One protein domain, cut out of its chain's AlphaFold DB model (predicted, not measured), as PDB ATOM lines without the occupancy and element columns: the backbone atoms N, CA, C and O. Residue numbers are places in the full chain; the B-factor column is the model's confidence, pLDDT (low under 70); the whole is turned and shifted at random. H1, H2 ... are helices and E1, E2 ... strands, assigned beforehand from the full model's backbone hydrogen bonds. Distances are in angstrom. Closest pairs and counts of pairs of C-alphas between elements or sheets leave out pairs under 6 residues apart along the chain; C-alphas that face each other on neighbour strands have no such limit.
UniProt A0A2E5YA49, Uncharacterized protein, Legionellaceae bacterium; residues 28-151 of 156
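What this domain is: This is residues 28 to 151 of the 156 residues of an uncharacterized protein of Legionellaceae bacterium (UniProt A0A2E5YA49). Two strongly twisted sheets, partly face to face, make a sandwich: the branched sheet of E1, E3, E4, E6 and E7, and the sheet of E8, E2, E5 and E9. H2 packs over E5 and E9 on one face of the second sheet, while the short H1 is over E6 of the first. The printed part has 124 residues, in the order E1 E2 E3 E4 E5 E6 E7 H1 E8 E9 H2; neighbour strands are antiparallel in both sheets, the second ordered E8, E2, E5, E9, and the class is mixed. It is compact, with a radius of gyration of the C-alphas of 14.0 A and spans of 42 by 34 by 25 A.

How they stand to each other: Begin at E6, residues 89 to 97, whose pairing is staggered. On one side of it lie E1, residues 35 to 38, and E7, residues 100 to 104; E3, residues 55 to 60, lies on the other side. Look for N 36 and O 91 at 2.9 A, N 95 and O 102 at 2.9 A, and N 57 and O 94 at 2.8 A. E3 forms a hairpin with E4, residues 72 to 74, where N 74 and O 56 are 2.7 A apart. In the other sheet, E2, residues 44 to 50, and E5, residues 79 to 84, are inner strands, with N 48 and O 80 at 2.8 A. Its edge strands are E8, residues 110 to 114, with N 47 and O 113 at 2.8 A, and E9, residues 128 to 134, with N 81 and O 131 at 2.8 A. The parts of the sheets that face each other are 10.9 A centre to centre. The closest C-alphas of E4 and E9 are those of Leu 74 and Asn 133, 5.0 A apart. H2, residues 136 to 145, makes two layers with the second sheet, a helix on one face; its height over the sheet is 8.5 A, and it runs along the strands, at 18 degrees to E9 on the local plane. Its O i to N i+4 pairs are each within hydrogen-bond range; H1, residues 106 to 109, is too short for one.

Where its parts are: Find C-alpha 35 at (24.622, 72.174, 87.957), where E1 begins. E6 runs 25.7 A from C-alpha 89 at (23.796, 67.433, 79.444); E2 spans 19.4 A and E3 16.4 A. H2 runs 14.2 A to C-alpha 145 at (40.989, 75.919, 63.515).

The domain as a whole: The C-alphas of Gly 99 and Ala 151, the two farthest apart, are 43.2 A from each other. The printed part has no cut. Look for the long links from E3 to E4 and from E8 to E9, of 11 and 13 residues. The mean pLDDT of the printed part is 84.3; residues 33 to 37, 39 to 41, 62 to 69, 86, 98 and 151 are under 70.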
ATOM      1  N   PRO A  28      25.836  85.089  77.975       88.38
ATOM      2  CA  PRO A  28      25.948  84.377  79.240       88.38
ATOM      3  C   PRO A  28      24.753  83.442  79.437       88.38
ATOM      4  O   PRO A  28      23.623  83.757  79.060       88.38
ATOM      5  N   ILE A  29      25.015  82.281  80.028       86.12
ATOM      6  CA  ILE A  29      23.990  81.320  80.423       86.12
ATOM      7  C   ILE A  29      23.816  81.422  81.931       86.12
ATOM      8  O   ILE A  29      24.775  81.266  82.683       86.12
ATOM      9  N   THR A  30      22.583  81.652  82.375       81.38
ATOM     10  CA  THR A  30      22.243  81.566  83.795       81.38
ATOM     11  C   THR A  30      22.343  80.112  84.243       81.38
ATOM     12  O   THR A  30      21.655  79.243  83.704       81.38
ATOM     13  N   LEU A  31      23.217  79.850  85.211       81.06
ATOM     14  CA  LEU A  31      23.374  78.534  85.815       81.06
ATOM     15  C   LEU A  31      22.354  78.363  86.939       81.06
ATOM     16  O   LEU A  31      22.166  79.268  87.751       81.06
ATOM     17  N   ASN A  32      21.719  77.194  87.005       70.31
ATOM     18  CA  ASN A  32      21.003  76.800  88.212       70.31
ATOM     19  C   ASN A  32      22.058  76.402  89.248       70.31
ATOM     20  O   ASN A  32      22.990  75.683  88.909       70.31
ATOM     21  N   GLN A  33      21.917  76.896  90.478       65.12
ATOM     22  CA  GLN A  33      22.968  76.981  91.506       65.12
ATOM     23  C   GLN A  33      23.958  75.801  91.549       65.12
ATOM     24  O   GLN A  33      25.165  76.013  91.590       65.12
ATOM     25  N   THR A  34      23.481  74.559  91.491       65.06
ATOM     26  CA  THR A  34      24.331  73.368  91.605       65.06
ATOM     27  C   THR A  34      24.962  72.901  90.293       65.06
ATOM     28  O   THR A  34      26.154  72.606  90.288       65.06
ATOM     29  N   ASN A  35      24.216  72.870  89.182       65.81
ATOM     30  CA  ASN A  35      24.622  72.174  87.957       65.81
ATOM     31  C   ASN A  35      24.405  73.019  86.695       65.81
ATOM     32  O   ASN A  35      23.462  73.806  86.578       65.81
ATOM     33  N   ILE A  36      25.235  72.774  85.681       67.44
ATOM     34  CA  ILE A  36      25.054  73.352  84.351       67.44
ATOM     35  C   ILE A  36      24.152  72.423  83.531       67.44
ATOM     36  O   ILE A  36      24.634  71.430  82.992       67.44
ATOM     37  N   THR A  37      22.860  72.742  83.415       66.44
ATOM     38  CA  THR A  37      21.896  71.948  82.633       66.44
ATOM     39  C   THR A  37      21.621  72.561  81.266       66.44
ATOM     40  O   THR A  37      21.216  73.718  81.141       66.44
ATOM     41  N   PHE A  38      21.748  71.748  80.220       71.00
ATOM     42  CA  PHE A  38      21.422  72.138  78.853       71.00
ATOM     43  C   PHE A  38      20.279  71.286  78.294       71.00
ATOM     44  O   PHE A  38      20.430  70.082  78.122       71.00
ATOM     45  N   ALA A  39      19.156  71.917  77.947       61.03
ATOM     46  CA  ALA A  39      18.013  71.261  77.312       61.03
ATOM     47  C   ALA A  39      17.620  72.031  76.044       61.03
ATOM     48  O   ALA A  39      16.773  72.908  76.109       61.03
ATOM     49  N   ASN A  40      18.279  71.779  74.905       65.12
ATOM     50  CA  ASN A  40      17.944  72.447  73.637       65.12
ATOM     51  C   ASN A  40      18.170  71.553  72.413       65.12
ATOM     52  O   ASN A  40      19.065  70.714  72.400       65.12
ATOM     53  N   ALA A  41      17.379  71.800  71.362       64.31
ATOM     54  CA  ALA A  41      17.295  70.995  70.140       64.31
ATOM     55  C   ALA A  41      18.370  71.294  69.068       64.31
ATOM     56  O   ALA A  41      18.335  70.697  67.996       64.31
ATOM     57  N   LYS A  42      19.313  72.220  69.309       82.19
ATOM     58  CA  LYS A  42      20.342  72.618  68.325       82.19
ATOM     59  C   LYS A  42      21.766  72.443  68.869       82.19
ATOM     60  O   LYS A  42      21.966  72.684  70.062       82.19
ATOM     61  N   PRO A  43      22.742  72.070  68.018       86.31
ATOM     62  CA  PRO A  43      24.154  72.112  68.371       86.31
ATOM     63  C   PRO A  43      24.580  73.514  68.812       86.31
ATOM     64  O   PRO A  43      24.153  74.505  68.217       86.31
ATOM     65  N   ARG A  44      25.404  73.603  69.854       88.81
ATOM     66  CA  ARG A  44      25.895  74.871  70.406       88.81
ATOM     67  C   ARG A  44      27.360  74.758  70.788       88.81
ATOM     68  O   ARG A  44      27.796  73.720  71.280       88.81
ATOM     69  N   LEU A  45      28.079  75.862  70.614       91.62
ATOM     70  CA  LEU A  45      29.409  76.050  71.169       91.62
ATOM     71  C   LEU A  45      29.283  76.795  72.499       91.62
ATOM     72  O   LEU A  45      28.785  77.924  72.542       91.62
ATOM     73  N   LEU A  46      29.714  76.136  73.567       92.31
ATOM     74  CA  LEU A  46      29.729  76.664  74.923       92.31
ATOM     75  C   LEU A  46      31.161  76.969  75.322       92.31
ATOM     76  O   LEU A  46      32.047  76.140  75.117       92.31
ATOM     77  N   LEU A  47      31.367  78.129  75.921       94.12
ATOM     78  CA  LEU A  47      32.641  78.545  76.479       94.12
ATOM     79  C   LEU A  47      32.492  78.590  77.993       94.12
ATOM     80  O   LEU A  47      31.544  79.182  78.510       94.12
ATOM     81  N   ILE A  48      33.402  77.915  78.683       94.69
ATOM     82  CA  ILE A  48      33.382  77.739  80.131       94.69
ATOM     83  C   ILE A  48      34.680  78.316  80.677       94.69
ATOM     84  O   ILE A  48      35.764  77.866  80.305       94.69
ATOM     85  N   HIS A  49      34.561  79.306  81.549       95.44
ATOM     86  CA  HIS A  49      35.674  79.965  82.211       95.44
ATOM     87  C   HIS A  49      35.655  79.644  83.693       95.44
ATOM     88  O   HIS A  49      34.619  79.791  84.337       95.44
ATOM     89  N   ASN A  50      36.802  79.266  84.243       95.38
ATOM     90  CA  ASN A  50      36.967  79.186  85.685       95.38
ATOM     91  C   ASN A  50      37.241  80.582  86.249       95.38
ATOM     92  O   ASN A  50      38.318  81.143  86.056       95.38
ATOM     93  N   ALA A  51      36.249  81.139  86.938       93.38
ATOM     94  CA  ALA A  51      36.336  82.449  87.571       93.38
ATOM     95  C   ALA A  51      37.046  82.398  88.937       93.38
ATOM     96  O   ALA A  51      37.404  83.444  89.475       93.38
ATOM     97  N   SER A  52      37.269  81.200  89.483       92.50
ATOM     98  CA  SER A  52      37.950  80.994  90.759       92.50
ATOM     99  C   SER A  52      39.479  80.985  90.623       92.50
ATOM    100  O   SER A  52      40.046  80.862  89.533       92.50
ATOM    101  N   ILE A  53      40.147  81.070  91.776       92.81
ATOM    102  CA  ILE A  53      41.599  80.882  91.918       92.81
ATOM    103  C   ILE A  53      41.993  79.407  92.110       92.81
ATOM    104  O   ILE A  53      43.180  79.093  92.234       92.81
ATOM    105  N   HIS A  54      41.013  78.506  92.178       92.62
ATOM    106  CA  HIS A  54      41.201  77.086  92.445       92.62
ATOM    107  C   HIS A  54      41.040  76.265  91.168       92.62
ATOM    108  O   HIS A  54      40.540  76.736  90.149       92.62
ATOM    109  N   GLU A  55      41.522  75.028  91.196       93.50
ATOM    110  CA  GLU A  55      41.278  74.086  90.113       93.50
ATOM    111  C   GLU A  55      39.880  73.485  90.267       93.50
ATOM    112  O   GLU A  55      39.530  72.990  91.339       93.50
ATOM    113  N   ILE A  56      39.110  73.518  89.181       94.44
ATOM    114  CA  ILE A  56      37.757  72.971  89.131       94.44
ATOM    115  C   ILE A  56      37.738  71.792  88.169       94.44
ATOM    116  O   ILE A  56      38.143  71.904  87.013       94.44
ATOM    117  N   TRP A  57      37.217  70.666  88.623       93.12
ATOM    118  CA  TRP A  57      36.833  69.555  87.773       93.12
ATOM    119  C   TRP A  57      35.401  69.757  87.296       93.12
ATOM    120  O   TRP A  57      34.487  69.970  88.090       93.12
ATOM    121  N   LEU A  58      35.221  69.712  85.980       91.62
ATOM    122  CA  LEU A  58      33.916  69.713  85.335       91.62
ATOM    123  C   LEU A  58      33.584  68.274  84.973       91.62
ATOM    124  O   LEU A  58      34.228  67.715  84.085       91.62
ATOM    125  N   THR A  59      32.591  67.689  85.636       88.06
ATOM    126  CA  THR A  59      32.238  66.274  85.471       88.06
ATOM    127  C   THR A  59      30.819  66.132  84.955       88.06
ATOM    128  O   THR A  59      29.877  66.684  85.517       88.06
ATOM    129  N   HIS A  60      30.650  65.378  83.867       84.62
ATOM    130  CA  HIS A  60      29.321  65.051  83.365       84.62
ATOM    131  C   HIS A  60      28.698  63.920  84.179       84.62
ATOM    132  O   HIS A  60      29.259  62.830  84.231       84.62
ATOM    133  N   THR A  61      27.516  64.127  84.751       73.56
ATOM    134  CA  THR A  61      26.754  63.056  85.405       73.56
ATOM    135  C   THR A  61      25.648  62.538  84.487       73.56
ATOM    136  O   THR A  61      24.674  63.249  84.220       73.56
ATOM    137  N   SER A  62      25.760  61.287  84.035       66.19
ATOM    138  CA  SER A  62      24.649  60.531  83.443       66.19
ATOM    139  C   SER A  62      24.230  59.400  84.384       66.19
ATOM    140  O   SER A  62      25.072  58.739  84.987       66.19
ATOM    141  N   GLN A  63      22.919  59.158  84.515       53.59
ATOM    142  CA  GLN A  63      22.377  58.125  85.414       53.59
ATOM    143  C   GLN A  63      22.888  56.713  85.093       53.59
ATOM    144  O   GLN A  63      22.933  55.866  85.982       53.59
ATOM    145  N   HIS A  64      23.302  56.455  83.852       48.09
ATOM    146  CA  HIS A  64      23.883  55.191  83.414       48.09
ATOM    147  C   HIS A  64      25.147  55.473  82.583       48.09
ATOM    148  O   HIS A  64      25.159  56.391  81.767       48.09
ATOM    149  N   SER A  65      26.183  54.660  82.800       43.44
ATOM    150  CA  SER A  65      27.492  54.624  82.124       43.44
ATOM    151  C   SER A  65      28.490  55.755  82.421       43.44
ATOM    152  O   SER A  65      28.333  56.878  81.964       43.44
ATOM    153  N   MET A  66      29.561  55.384  83.132       46.00
ATOM    154  CA  MET A  66      30.945  55.868  82.995       46.00
ATOM    155  C   MET A  66      31.115  57.290  82.426       46.00
ATOM    156  O   MET A  66      31.412  57.487  81.250       46.00
ATOM    157  N   SER A  67      31.031  58.277  83.314       54.38
ATOM    158  CA  SER A  67      31.299  59.705  83.088       54.38
ATOM    159  C   SER A  67      32.756  60.051  82.732       54.38
ATOM    160  O   SER A  67      33.068  61.205  82.442       54.38
ATOM    161  N   ALA A  68      33.654  59.059  82.710       54.03
ATOM    162  CA  ALA A  68      35.096  59.245  82.552       54.03
ATOM    163  C   ALA A  68      35.513  59.959  81.250       54.03
ATOM    164  O   ALA A  68      36.568  60.578  81.218       54.03
ATOM    165  N   GLY A  69      34.694  59.913  80.191       67.62
ATOM    166  CA  GLY A  69      34.998  60.569  78.910       67.62
ATOM    167  C   GLY A  69      34.673  62.067  78.841       67.62
ATOM    168  O   GLY A  69      35.045  62.719  77.871       67.62
ATOM    169  N   PHE A  70      33.965  62.612  79.835       78.00
ATOM    170  CA  PHE A  70      33.537  64.017  79.849       78.00
ATOM    171  C   PHE A  70      33.979  64.779  81.098       78.00
ATOM    172  O   PHE A  70      33.663  65.960  81.219       78.00
ATOM    173  N   SER A  71      34.730  64.142  81.995       87.88
ATOM    174  CA  SER A  71      35.426  64.848  83.067       87.88
ATOM    175  C   SER A  71      36.634  65.584  82.506       87.88
ATOM    176  O   SER A  71      37.480  64.972  81.859       87.88
ATOM    177  N   GLN A  72      36.743  66.876  82.790       90.81
ATOM    178  CA  GLN A  72      37.941  67.644  82.474       90.81
ATOM    179  C   GLN A  72      38.362  68.511  83.652       90.81
ATOM    180  O   GLN A  72      37.548  68.952  84.464       90.81
ATOM    181  N   LYS A  73      39.654  68.794  83.688       93.38
ATOM    182  CA  LYS A  73      40.282  69.638  84.690       93.38
ATOM    183  C   LYS A  73      40.398  71.057  84.160       93.38
ATOM    184  O   LYS A  73      41.034  71.262  83.130       93.38
ATOM    185  N   LEU A  74      39.843  72.034  84.861       95.06
ATOM    186  CA  LEU A  74      39.875  73.441  84.483       95.06
ATOM    187  C   LEU A  74      40.657  74.243  85.522       95.06
ATOM    188  O   LEU A  74      40.184  74.515  86.625       95.06
ATOM    189  N   GLY A  75      41.878  74.630  85.161       95.31
ATOM    190  CA  GLY A  75      42.737  75.430  86.027       95.31
ATOM    191  C   GLY A  75      42.167  76.826  86.280       95.31
ATOM    192  O   GLY A  75      41.323  77.310  85.525       95.31
ATOM    193  N   ALA A  76      42.662  77.469  87.335       94.50
ATOM    194  CA  ALA A  76      42.296  78.836  87.699       94.50
ATOM    195  C   ALA A  76      42.427  79.790  86.503       94.50
ATOM    196  O   ALA A  76      43.458  79.790  85.822       94.50
ATOM    197  N   HIS A  77      41.386  80.586  86.241       94.50
ATOM    198  CA  HIS A  77      41.338  81.572  85.149       94.50
ATOM    199  C   HIS A  77      41.581  81.005  83.739       94.50
ATOM    200  O   HIS A  77      41.966  81.728  82.814       94.50
ATOM    201  N   ARG A  78      41.375  79.695  83.548       96.25
ATOM    202  CA  ARG A  78      41.482  79.031  82.243       96.25
ATOM    203  C   ARG A  78      40.110  78.785  81.637       96.25
ATOM    204  O   ARG A  78      39.078  78.796  82.310       96.25
ATOM    205  N   TRP A  79      40.130  78.565  80.332       95.88
ATOM    206  CA  TRP A  79      38.957  78.386  79.496       95.88
ATOM    207  C   TRP A  79      38.885  76.976  78.931       95.88
ATOM    208  O   TRP A  79      39.907  76.353  78.642       95.88
ATOM    209  N   SER A  80      37.667  76.504  78.713       96.06
ATOM    210  CA  SER A  80      37.373  75.328  77.901       96.06
ATOM    211  C   SER A  80      36.221  75.619  76.950       96.06
ATOM    212  O   SER A  80      35.369  76.464  77.227       96.06
ATOM    213  N   ALA A  81      36.190  74.913  75.826       94.44
ATOM    214  CA  ALA A  81      35.113  74.982  74.852       94.44
ATOM    215  C   ALA A  81      34.465  73.606  74.705       94.44
ATOM    216  O   ALA A  81      35.148  72.629  74.397       94.44
ATOM    217  N   LEU A  82      33.149  73.540  74.878       92.94
ATOM    218  CA  LEU A  82      32.348  72.337  74.674       92.94
ATOM    219  C   LEU A  82      31.498  72.511  73.422       92.94
ATOM    220  O   LEU A  82      30.657  73.412  73.352       92.94
ATOM    221  N   MET A  83      31.681  71.619  72.454       91.94
ATOM    222  CA  MET A  83      30.662  71.406  71.441       91.94
ATOM    223  C   MET A  83      29.588  70.522  72.059       91.94
ATOM    224  O   MET A  83      29.894  69.444  72.566       91.94
ATOM    225  N   LEU A  84      28.342  70.980  72.042       88.81
ATOM    226  CA  LEU A  84      27.226  70.257  72.632       88.81
ATOM    227  C   LEU A  84      26.137  70.022  71.591       88.81
ATOM    228  O   LEU A  84      25.626  70.972  71.002       88.81
ATOM    229  N   THR A  85      25.751  68.760  71.400       83.81
ATOM    230  CA  THR A  85      24.608  68.374  70.555       83.81
ATOM    231  C   THR A  85      23.313  68.244  71.356       83.81
ATOM    232  O   THR A  85      23.356  68.234  72.587       83.81
ATOM    233  N   PRO A  86      22.149  68.153  70.683       68.56
ATOM    234  CA  PRO A  86      20.839  68.118  71.328       68.56
ATOM    235  C   PRO A  86      20.600  66.906  72.235       68.56
ATOM    236  O   PRO A  86      20.016  65.911  71.815       68.56
ATOM    237  N   LYS A  87      21.042  66.986  73.492       72.50
ATOM    238  CA  LYS A  87      20.753  66.032  74.572       72.50
ATOM    239  C   LYS A  87      20.755  66.768  75.908       72.50
ATOM    240  O   LYS A  87      21.381  67.820  76.027       72.50
ATOM    241  N   GLN A  88      20.068  66.210  76.905       76.06
ATOM    242  CA  GLN A  88      20.247  66.656  78.284       76.06
ATOM    243  C   GLN A  88      21.700  66.409  78.686       76.06
ATOM    244  O   GLN A  88      22.172  65.273  78.651       76.06
ATOM    245  N   PHE A  89      22.405  67.483  79.019       79.56
ATOM    246  CA  PHE A  89      23.796  67.433  79.444       79.56
ATOM    247  C   PHE A  89      23.936  68.252  80.717       79.56
ATOM    248  O   PHE A  89      23.562  69.426  80.734       79.56
ATOM    249  N   ASN A  90      24.422  67.599  81.770       84.62
ATOM    250  CA  ASN A  90      24.604  68.174  83.094       84.62
ATOM    251  C   ASN A  90      26.084  68.129  83.444       84.62
ATOM    252  O   ASN A  90      26.669  67.049  83.379       84.62
ATOM    253  N   LEU A  91      26.674  69.267  83.791       87.44
ATOM    254  CA  LEU A  91      28.004  69.314  84.393       87.44
ATOM    255  C   LEU A  91      27.882  69.705  85.858       87.44
ATOM    256  O   LEU A  91      27.160  70.647  86.190       87.44
ATOM    257  N   GLU A  92      28.630  68.997  86.688       90.56
ATOM    258  CA  GLU A  92      28.870  69.325  88.085       90.56
ATOM    259  C   GLU A  92      30.270  69.919  88.231       90.56
ATOM    260  O   GLU A  92      31.175  69.599  87.449       90.56
ATOM    261  N   CYS A  93      30.439  70.780  89.231       91.81
ATOM    262  CA  CYS A  93      31.705  71.422  89.547       91.81
ATOM    263  C   CYS A  93      32.252  70.840  90.845       91.81
ATOM    264  O   CYS A  93      31.579  70.853  91.874       91.81
ATOM    265  N   VAL A  94      33.480  70.333  90.789       91.50
ATOM    266  CA  VAL A  94      34.189  69.783  91.943       91.50
ATOM    267  C   VAL A  94      35.473  70.574  92.126       91.50
ATOM    268  O   VAL A  94      36.313  70.619  91.231       91.50
ATOM    269  N   GLU A  95      35.628  71.225  93.270       91.12
ATOM    270  CA  GLU A  95      36.856  71.941  93.594       91.12
ATOM    271  C   GLU A  95      37.884  70.975  94.191       91.12
ATOM    272  O   GLU A  95      37.588  70.224  95.126       91.12
ATOM    273  N   ALA A  96      39.108  71.017  93.661       81.69
ATOM    274  CA  ALA A  96      40.244  70.284  94.203       81.69
ATOM    275  C   ALA A  96      41.080  71.202  95.109       81.69
ATOM    276  O   ALA A  96      41.944  71.956  94.647       81.69
ATOM    277  N   THR A  97      40.853  71.127  96.419       78.81
ATOM    278  CA  THR A  97      41.701  71.769  97.434       78.81
ATOM    279  C   THR A  97      42.587  70.729  98.114       78.81
ATOM    280  O   THR A  97      42.299  69.540  98.102       78.81
ATOM    281  N   LYS A  98      43.741  71.150  98.651       69.56
ATOM    282  CA  LYS A  98      44.834  70.271  99.123       69.56
ATOM    283  C   LYS A  98      44.339  69.077  99.971       69.56
ATOM    284  O   LYS A  98      44.172  69.201 101.181       69.56
ATOM    285  N   GLY A  99      44.162  67.919  99.327       70.88
ATOM    286  CA  GLY A  99      43.769  66.649  99.947       70.88
ATOM    287  C   GLY A  99      42.267  66.334  99.981       70.88
ATOM    288  O   GLY A  99      41.920  65.267 100.476       70.88
ATOM    289  N   HIS A 100      41.392  67.207  99.473       75.25
ATOM    290  CA  HIS A 100      39.942  66.997  99.461       75.25
ATOM    291  C   HIS A 100      39.321  67.490  98.148       75.25
ATOM    292  O   HIS A 100      39.520  68.633  97.738       75.25
ATOM    293  N   GLU A 101      38.531  66.628  97.516       84.81
ATOM    294  CA  GLU A 101      37.621  66.999  96.433       84.81
ATOM    295  C   GLU A 101      36.232  67.219  97.030       84.81
ATOM    296  O   GLU A 101      35.762  66.405  97.831       84.81
ATOM    297  N   HIS A 102      35.576  68.319  96.674       88.75
ATOM    298  CA  HIS A 102      34.210  68.575  97.117       88.75
ATOM    299  C   HIS A 102      33.390  69.259  96.027       88.75
ATOM    300  O   HIS A 102      33.905  70.058  95.245       88.75
ATOM    301  N   HIS A 103      32.099  68.930  95.969       90.62
ATOM    302  CA  HIS A 103      31.170  69.570  95.045       90.62
ATOM    303  C   HIS A 103      30.931  71.020  95.470       90.62
ATOM    304  O   HIS A 103      30.685  71.295  96.647       90.62
ATOM    305  N   VAL A 104      30.965  71.926  94.499       91.44
ATOM    306  CA  VAL A 104      30.719  73.357  94.686       91.44
ATOM    307  C   VAL A 104      29.637  73.836  93.718       91.44
ATOM    308  O   VAL A 104      29.514  73.287  92.618       91.44
ATOM    309  N   PRO A 105      28.845  74.861  94.078       92.31
ATOM    310  CA  PRO A 105      27.895  75.472  93.155       92.31
ATOM    311  C   PRO A 105      28.608  75.992  91.899       92.31
ATOM    312  O   PRO A 105      29.427  76.909  91.976       92.31
ATOM    313  N   CYS A 106      28.293  75.446  90.718       91.38
ATOM    314  CA  CYS A 106      28.930  75.896  89.475       91.38
ATOM    315  C   CYS A 106      28.753  77.403  89.234       91.38
ATOM    316  O   CYS A 106      29.649  78.043  88.693       91.38
ATOM    317  N   SER A 107      27.633  77.986  89.673       91.75
ATOM    318  CA  SER A 107      27.377  79.429  89.567       91.75
ATOM    319  C   SER A 107      28.373  80.310  90.322       91.75
ATOM    320  O   SER A 107      28.447  81.502  90.035       91.75
ATOM    321  N   GLU A 108      29.104  79.761  91.293       91.50
ATOM    322  CA  GLU A 108      30.064  80.508  92.113       91.50
ATOM    323  C   GLU A 108      31.491  80.442  91.558       91.50
ATOM    324  O   GLU A 108      32.278  81.362  91.771       91.50
ATOM    325  N   VAL A 109      31.826  79.374  90.826       92.81
ATOM    326  CA  VAL A 109      33.211  79.090  90.414       92.81
ATOM    327  C   VAL A 109      33.440  79.156  88.908       92.81
ATOM    328  O   VAL A 109      34.576  79.363  88.475       92.81
ATOM    329  N   VAL A 110      32.394  79.012  88.089       93.69
ATOM    330  CA  VAL A 110      32.513  79.070  86.629       93.69
ATOM    331  C   VAL A 110      31.511  80.024  85.992       93.69
ATOM    332  O   VAL A 110      30.351  80.119  86.378       93.69
ATOM    333  N   SER A 111      31.964  80.677  84.927       92.56
ATOM    334  CA  SER A 111      31.119  81.447  84.021       92.56
ATOM    335  C   SER A 111      30.940  80.667  82.728       92.56
ATOM    336  O   SER A 111      31.912  80.195  82.139       92.56
ATOM    337  N   VAL A 112      29.698  80.551  82.260       92.00
ATOM    338  CA  VAL A 112      29.373  79.859  81.010       92.00
ATOM    339  C   VAL A 112      28.699  80.826  80.058       92.00
ATOM    340  O   VAL A 112      27.774  81.547  80.432       92.00
ATOM    341  N   CYS A 113      29.123  80.812  78.801       90.44
ATOM    342  CA  CYS A 113      28.445  81.545  77.746       90.44
ATOM    343  C   CYS A 113      28.322  80.702  76.472       90.44
ATOM    344  O   CYS A 113      29.108  79.790  76.225       90.44
ATOM    345  N   GLN A 114      27.291  80.975  75.674       90.75
ATOM    346  CA  GLN A 114      27.079  80.365  74.361       90.75
ATOM    347  C   GLN A 114      27.372  81.360  73.247       90.75
ATOM    348  O   GLN A 114      27.102  82.553  73.382       90.75
ATOM    349  N   LEU A 115      27.834  80.848  72.111       88.88
ATOM    350  CA  LEU A 115      27.979  81.615  70.877       88.88
ATOM    351  C   LEU A 115      26.833  81.263  69.913       88.88
ATOM    352  O   LEU A 115      26.965  80.323  69.126       88.88
ATOM    353  N   PRO A 116      25.687  81.970  69.957       83.19
ATOM    354  CA  PRO A 116      24.510  81.627  69.150       83.19
ATOM    355  C   PRO A 116      24.714  81.867  67.649       83.19
ATOM    356  O   PRO A 116      24.033  81.257  66.832       83.19
ATOM    357  N   THR A 117      25.635  82.760  67.287       81.88
ATOM    358  CA  THR A 117      25.969  83.112  65.900       81.88
ATOM    359  C   THR A 117      27.086  82.246  65.321       81.88
ATOM    360  O   THR A 117      27.505  82.480  64.190       81.88
ATOM    361  N   ALA A 118      27.583  81.258  66.076       84.69
ATOM    362  CA  ALA A 118      28.622  80.364  65.597       84.69
ATOM    363  C   ALA A 118      28.085  79.468  64.473       84.69
ATOM    364  O   ALA A 118      27.121  78.722  64.663       84.69
ATOM    365  N   HIS A 119      28.735  79.500  63.311       87.19
ATOM    366  CA  HIS A 119      28.441  78.543  62.251       87.19
ATOM    367  C   HIS A 119      29.187  77.233  62.529       87.19
ATOM    368  O   HIS A 119      30.414  77.181  62.450       87.19
ATOM    369  N   ILE A 120      28.448  76.169  62.856       87.19
ATOM    370  CA  ILE A 120      29.008  74.854  63.193       87.19
ATOM    371  C   ILE A 120      28.864  73.921  61.980       87.19
ATOM    372  O   ILE A 120      27.733  73.551  61.637       87.19
ATOM    373  N   PRO A 121      29.971  73.491  61.341       86.44
ATOM    374  CA  PRO A 121      29.918  72.536  60.238       86.44
ATOM    375  C   PRO A 121      29.219  71.235  60.645       86.44
ATOM    376  O   PRO A 121      29.426  70.748  61.755       86.44
ATOM    377  N   VAL A 122      28.451  70.620  59.738       85.38
ATOM    378  CA  VAL A 122      27.726  69.358  60.005       85.38
ATOM    379  C   VAL A 122      28.662  68.264  60.527       85.38
ATOM    380  O   VAL A 122      28.348  67.598  61.509       85.38
ATOM    381  N   ALA A 123      29.867  68.154  59.957       85.69
ATOM    382  CA  ALA A 123      30.899  67.201  60.383       85.69
ATOM    383  C   ALA A 123      31.416  67.413  61.824       85.69
ATOM    384  O   ALA A 123      32.159  66.582  62.339       85.69
ATOM    385  N   LYS A 124      31.063  68.531  62.469       83.81
ATOM    386  CA  LYS A 124      31.458  68.896  63.837       83.81
ATOM    387  C   LYS A 124      30.277  68.907  64.810       83.81
ATOM    388  O   LYS A 124      30.453  69.288  65.961       83.81
ATOM    389  N   GLN A 125      29.087  68.475  64.391       86.12
ATOM    390  CA  GLN A 125      27.911  68.378  65.259       86.12
ATOM    391  C   GLN A 125      27.953  67.087  66.096       86.12
ATOM    392  O   GLN A 125      27.164  66.168  65.895       86.12
ATOM    393  N   ALA A 126      28.887  67.025  67.045       86.38
ATOM    394  CA  ALA A 126      29.014  65.969  68.052       86.38
ATOM    395  C   ALA A 126      29.230  66.596  69.439       86.38
ATOM    396  O   ALA A 126      29.623  67.756  69.528       86.38
ATOM    397  N   THR A 127      28.971  65.858  70.523       88.31
ATOM    398  CA  THR A 127      29.309  66.340  71.872       88.31
ATOM    399  C   THR A 127      30.756  65.979  72.201       88.31
ATOM    400  O   THR A 127      31.065  64.794  72.295       88.31
ATOM    401  N   PHE A 128      31.636  66.972  72.347       90.38
ATOM    402  CA  PHE A 128      33.058  66.780  72.665       90.38
ATOM    403  C   PHE A 128      33.711  68.078  73.160       90.38
ATOM    404  O   PHE A 128      33.261  69.181  72.825       90.38
ATOM    405  N   TRP A 129      34.806  67.952  73.909       92.38
ATOM    406  CA  TRP A 129      35.651  69.089  74.266       92.38
ATOM    407  C   TRP A 129      36.449  69.563  73.050       92.38
ATOM    408  O   TRP A 129      37.312  68.864  72.525       92.38
ATOM    409  N   LEU A 130      36.148  70.766  72.575       93.56
ATOM    410  CA  LEU A 130      36.867  71.402  71.474       93.56
ATOM    411  C   LEU A 130      38.216  71.958  71.945       93.56
ATOM    412  O   LEU A 130      39.208  71.941  71.211       93.56
ATOM    413  N   ALA A 131      38.243  72.466  73.172       94.88
ATOM    414  CA  ALA A 131      39.440  72.928  73.846       94.88
ATOM    415  C   ALA A 131      39.297  72.666  75.340       94.88
ATOM    416  O   ALA A 131      38.243  72.939  75.912       94.88
ATOM    417  N   GLU A 132      40.371  72.192  75.955       95.38
ATOM    418  CA  GLU A 132      40.400  71.814  77.364       95.38
ATOM    419  C   GLU A 132      41.489  72.615  78.053       95.38
ATOM    420  O   GLU A 132      42.655  72.551  77.652       95.38
ATOM    421  N   ASN A 133      41.108  73.362  79.087       96.62
ATOM    422  CA  ASN A 133      42.035  74.030  79.988       96.62
ATOM    423  C   ASN A 133      43.088  74.872  79.253       96.62
ATOM    424  O   ASN A 133      44.276  74.561  79.282       96.62
ATOM    425  N   VAL A 134      42.698  75.949  78.581       96.44
ATOM    426  CA  VAL A 134      43.589  76.798  77.770       96.44
ATOM    427  C   VAL A 134      43.476  78.277  78.143       96.44
ATOM    428  O   VAL A 134      42.565  78.672  78.866       96.44
ATOM    429  N   SER A 135      44.418  79.103  77.678       94.81
ATOM    430  CA  SER A 135      44.261  80.563  77.712       94.81
ATOM    431  C   SER A 135      43.193  81.021  76.713       94.81
ATOM    432  O   SER A 135      42.870  80.283  75.778       94.81
ATOM    433  N   MET A 136      42.689  82.248  76.869       90.88
ATOM    434  CA  MET A 136      41.730  82.848  75.934       90.88
ATOM    435  C   MET A 136      42.246  82.847  74.484       90.88
ATOM    436  O   MET A 136      41.561  82.380  73.581       90.88
ATOM    437  N   ASP A 137      43.486  83.279  74.249       90.56
ATOM    438  CA  ASP A 137      44.049  83.345  72.890       90.56
ATOM    439  C   ASP A 137      44.124  81.960  72.228       90.56
ATOM    440  O   ASP A 137      43.799  81.769  71.050       90.56
ATOM    441  N   THR A 138      44.498  80.952  73.021       93.88
ATOM    442  CA  THR A 138      44.550  79.559  72.565       93.88
ATOM    443  C   THR A 138      43.144  79.007  72.320       93.88
ATOM    444  O   THR A 138      42.950  78.240  71.376       93.88
ATOM    445  N   LEU A 139      42.159  79.393  73.140       93.12
ATOM    446  CA  LEU A 139      40.751  79.040  72.961       93.12
ATOM    447  C   LEU A 139      40.259  79.513  71.592       93.12
ATOM    448  O   LEU A 139      39.761  78.706  70.807       93.12
ATOM    449  N   MET A 140      40.467  80.793  71.283       89.81
ATOM    450  CA  MET A 140      40.029  81.385  70.020       89.81
ATOM    451  C   MET A 140      40.728  80.740  68.824       89.81
ATOM    452  O   MET A 140      40.062  80.367  67.859       89.81
ATOM    453  N   THR A 141      42.039  80.502  68.929       91.12
ATOM    454  CA  THR A 141      42.820  79.793  67.900       91.12
ATOM    455  C   THR A 141      42.287  78.379  67.649       91.12
ATOM    456  O   THR A 141      42.169  77.941  66.506       91.12
ATOM    457  N   LYS A 142      41.931  77.640  68.708       93.62
ATOM    458  CA  LYS A 142      41.366  76.291  68.573       93.62
ATOM    459  C   LYS A 142      39.976  76.309  67.946       93.62
ATOM    460  O   LYS A 142      39.681  75.419  67.154       93.62
ATOM    461  N   ILE A 143      39.137  77.296  68.268       90.88
ATOM    462  CA  ILE A 143      37.794  77.422  67.685       90.88
ATOM    463  C   ILE A 143      37.881  77.695  66.182       90.88
ATOM    464  O   ILE A 143      37.254  76.983  65.394       90.88
ATOM    465  N   THR A 144      38.693  78.669  65.771       88.12
ATOM    466  CA  THR A 144      38.844  79.014  64.351       88.12
ATOM    467  C   THR A 144      39.467  77.868  63.551       88.12
ATOM    468  O   THR A 144      39.009  77.587  62.445       88.12
ATOM    469  N   ALA A 145      40.407  77.114  64.134       89.75
ATOM    470  CA  ALA A 145      40.989  75.919  63.515       89.75
ATOM    471  C   ALA A 145      39.967  74.798  63.227       89.75
ATOM    472  O   ALA A 145      40.223  73.931  62.394       89.75
ATOM    473  N   GLN A 146      38.796  74.802  63.879       87.69
ATOM    474  CA  GLN A 146      37.700  73.875  63.571       87.69
ATOM    475  C   GLN A 146      36.788  74.359  62.429       87.69
ATOM    476  O   GLN A 146      35.753  73.736  62.183       87.69
ATOM    477  N   ASN A 147      37.153  75.441  61.729       84.94
ATOM    478  CA  ASN A 147      36.315  76.134  60.742       84.94
ATOM    479  C   ASN A 147      34.981  76.626  61.329       84.94
ATOM    480  O   ASN A 147      33.969  76.700  60.629       84.94
ATOM    481  N   ILE A 148      34.969  76.938  62.627       83.94
ATOM    482  CA  ILE A 148      33.836  77.578  63.289       83.94
ATOM    483  C   ILE A 148      34.061  79.081  63.210       83.94
ATOM    484  O   ILE A 148      35.027  79.606  63.766       83.94
ATOM    485  N   THR A 149      33.165  79.777  62.519       79.44
ATOM    486  CA  THR A 149      33.199  81.236  62.427       79.44
ATOM    487  C   THR A 149      32.329  81.841  63.518       79.44
ATOM    488  O   THR A 149      31.210  81.388  63.761       79.44
ATOM    489  N   ILE A 150      32.854  82.864  64.191       76.94
ATOM    490  CA  ILE A 150      32.146  83.621  65.225       76.94
ATOM    491  C   ILE A 150      31.922  85.028  64.680       76.94
ATOM    492  O   ILE A 150      32.878  85.708  64.304       76.94
ATOM    493  N   ALA A 151      30.670  85.481  64.637       65.31
ATOM    494  CA  ALA A 151      30.373  86.844  64.217       65.31
ATOM    495  C   ALA A 151      30.984  87.847  65.215       65.31
ATOM    496  O   ALA A 151      30.560  87.912  66.368       65.31
TER     497      ALA A 151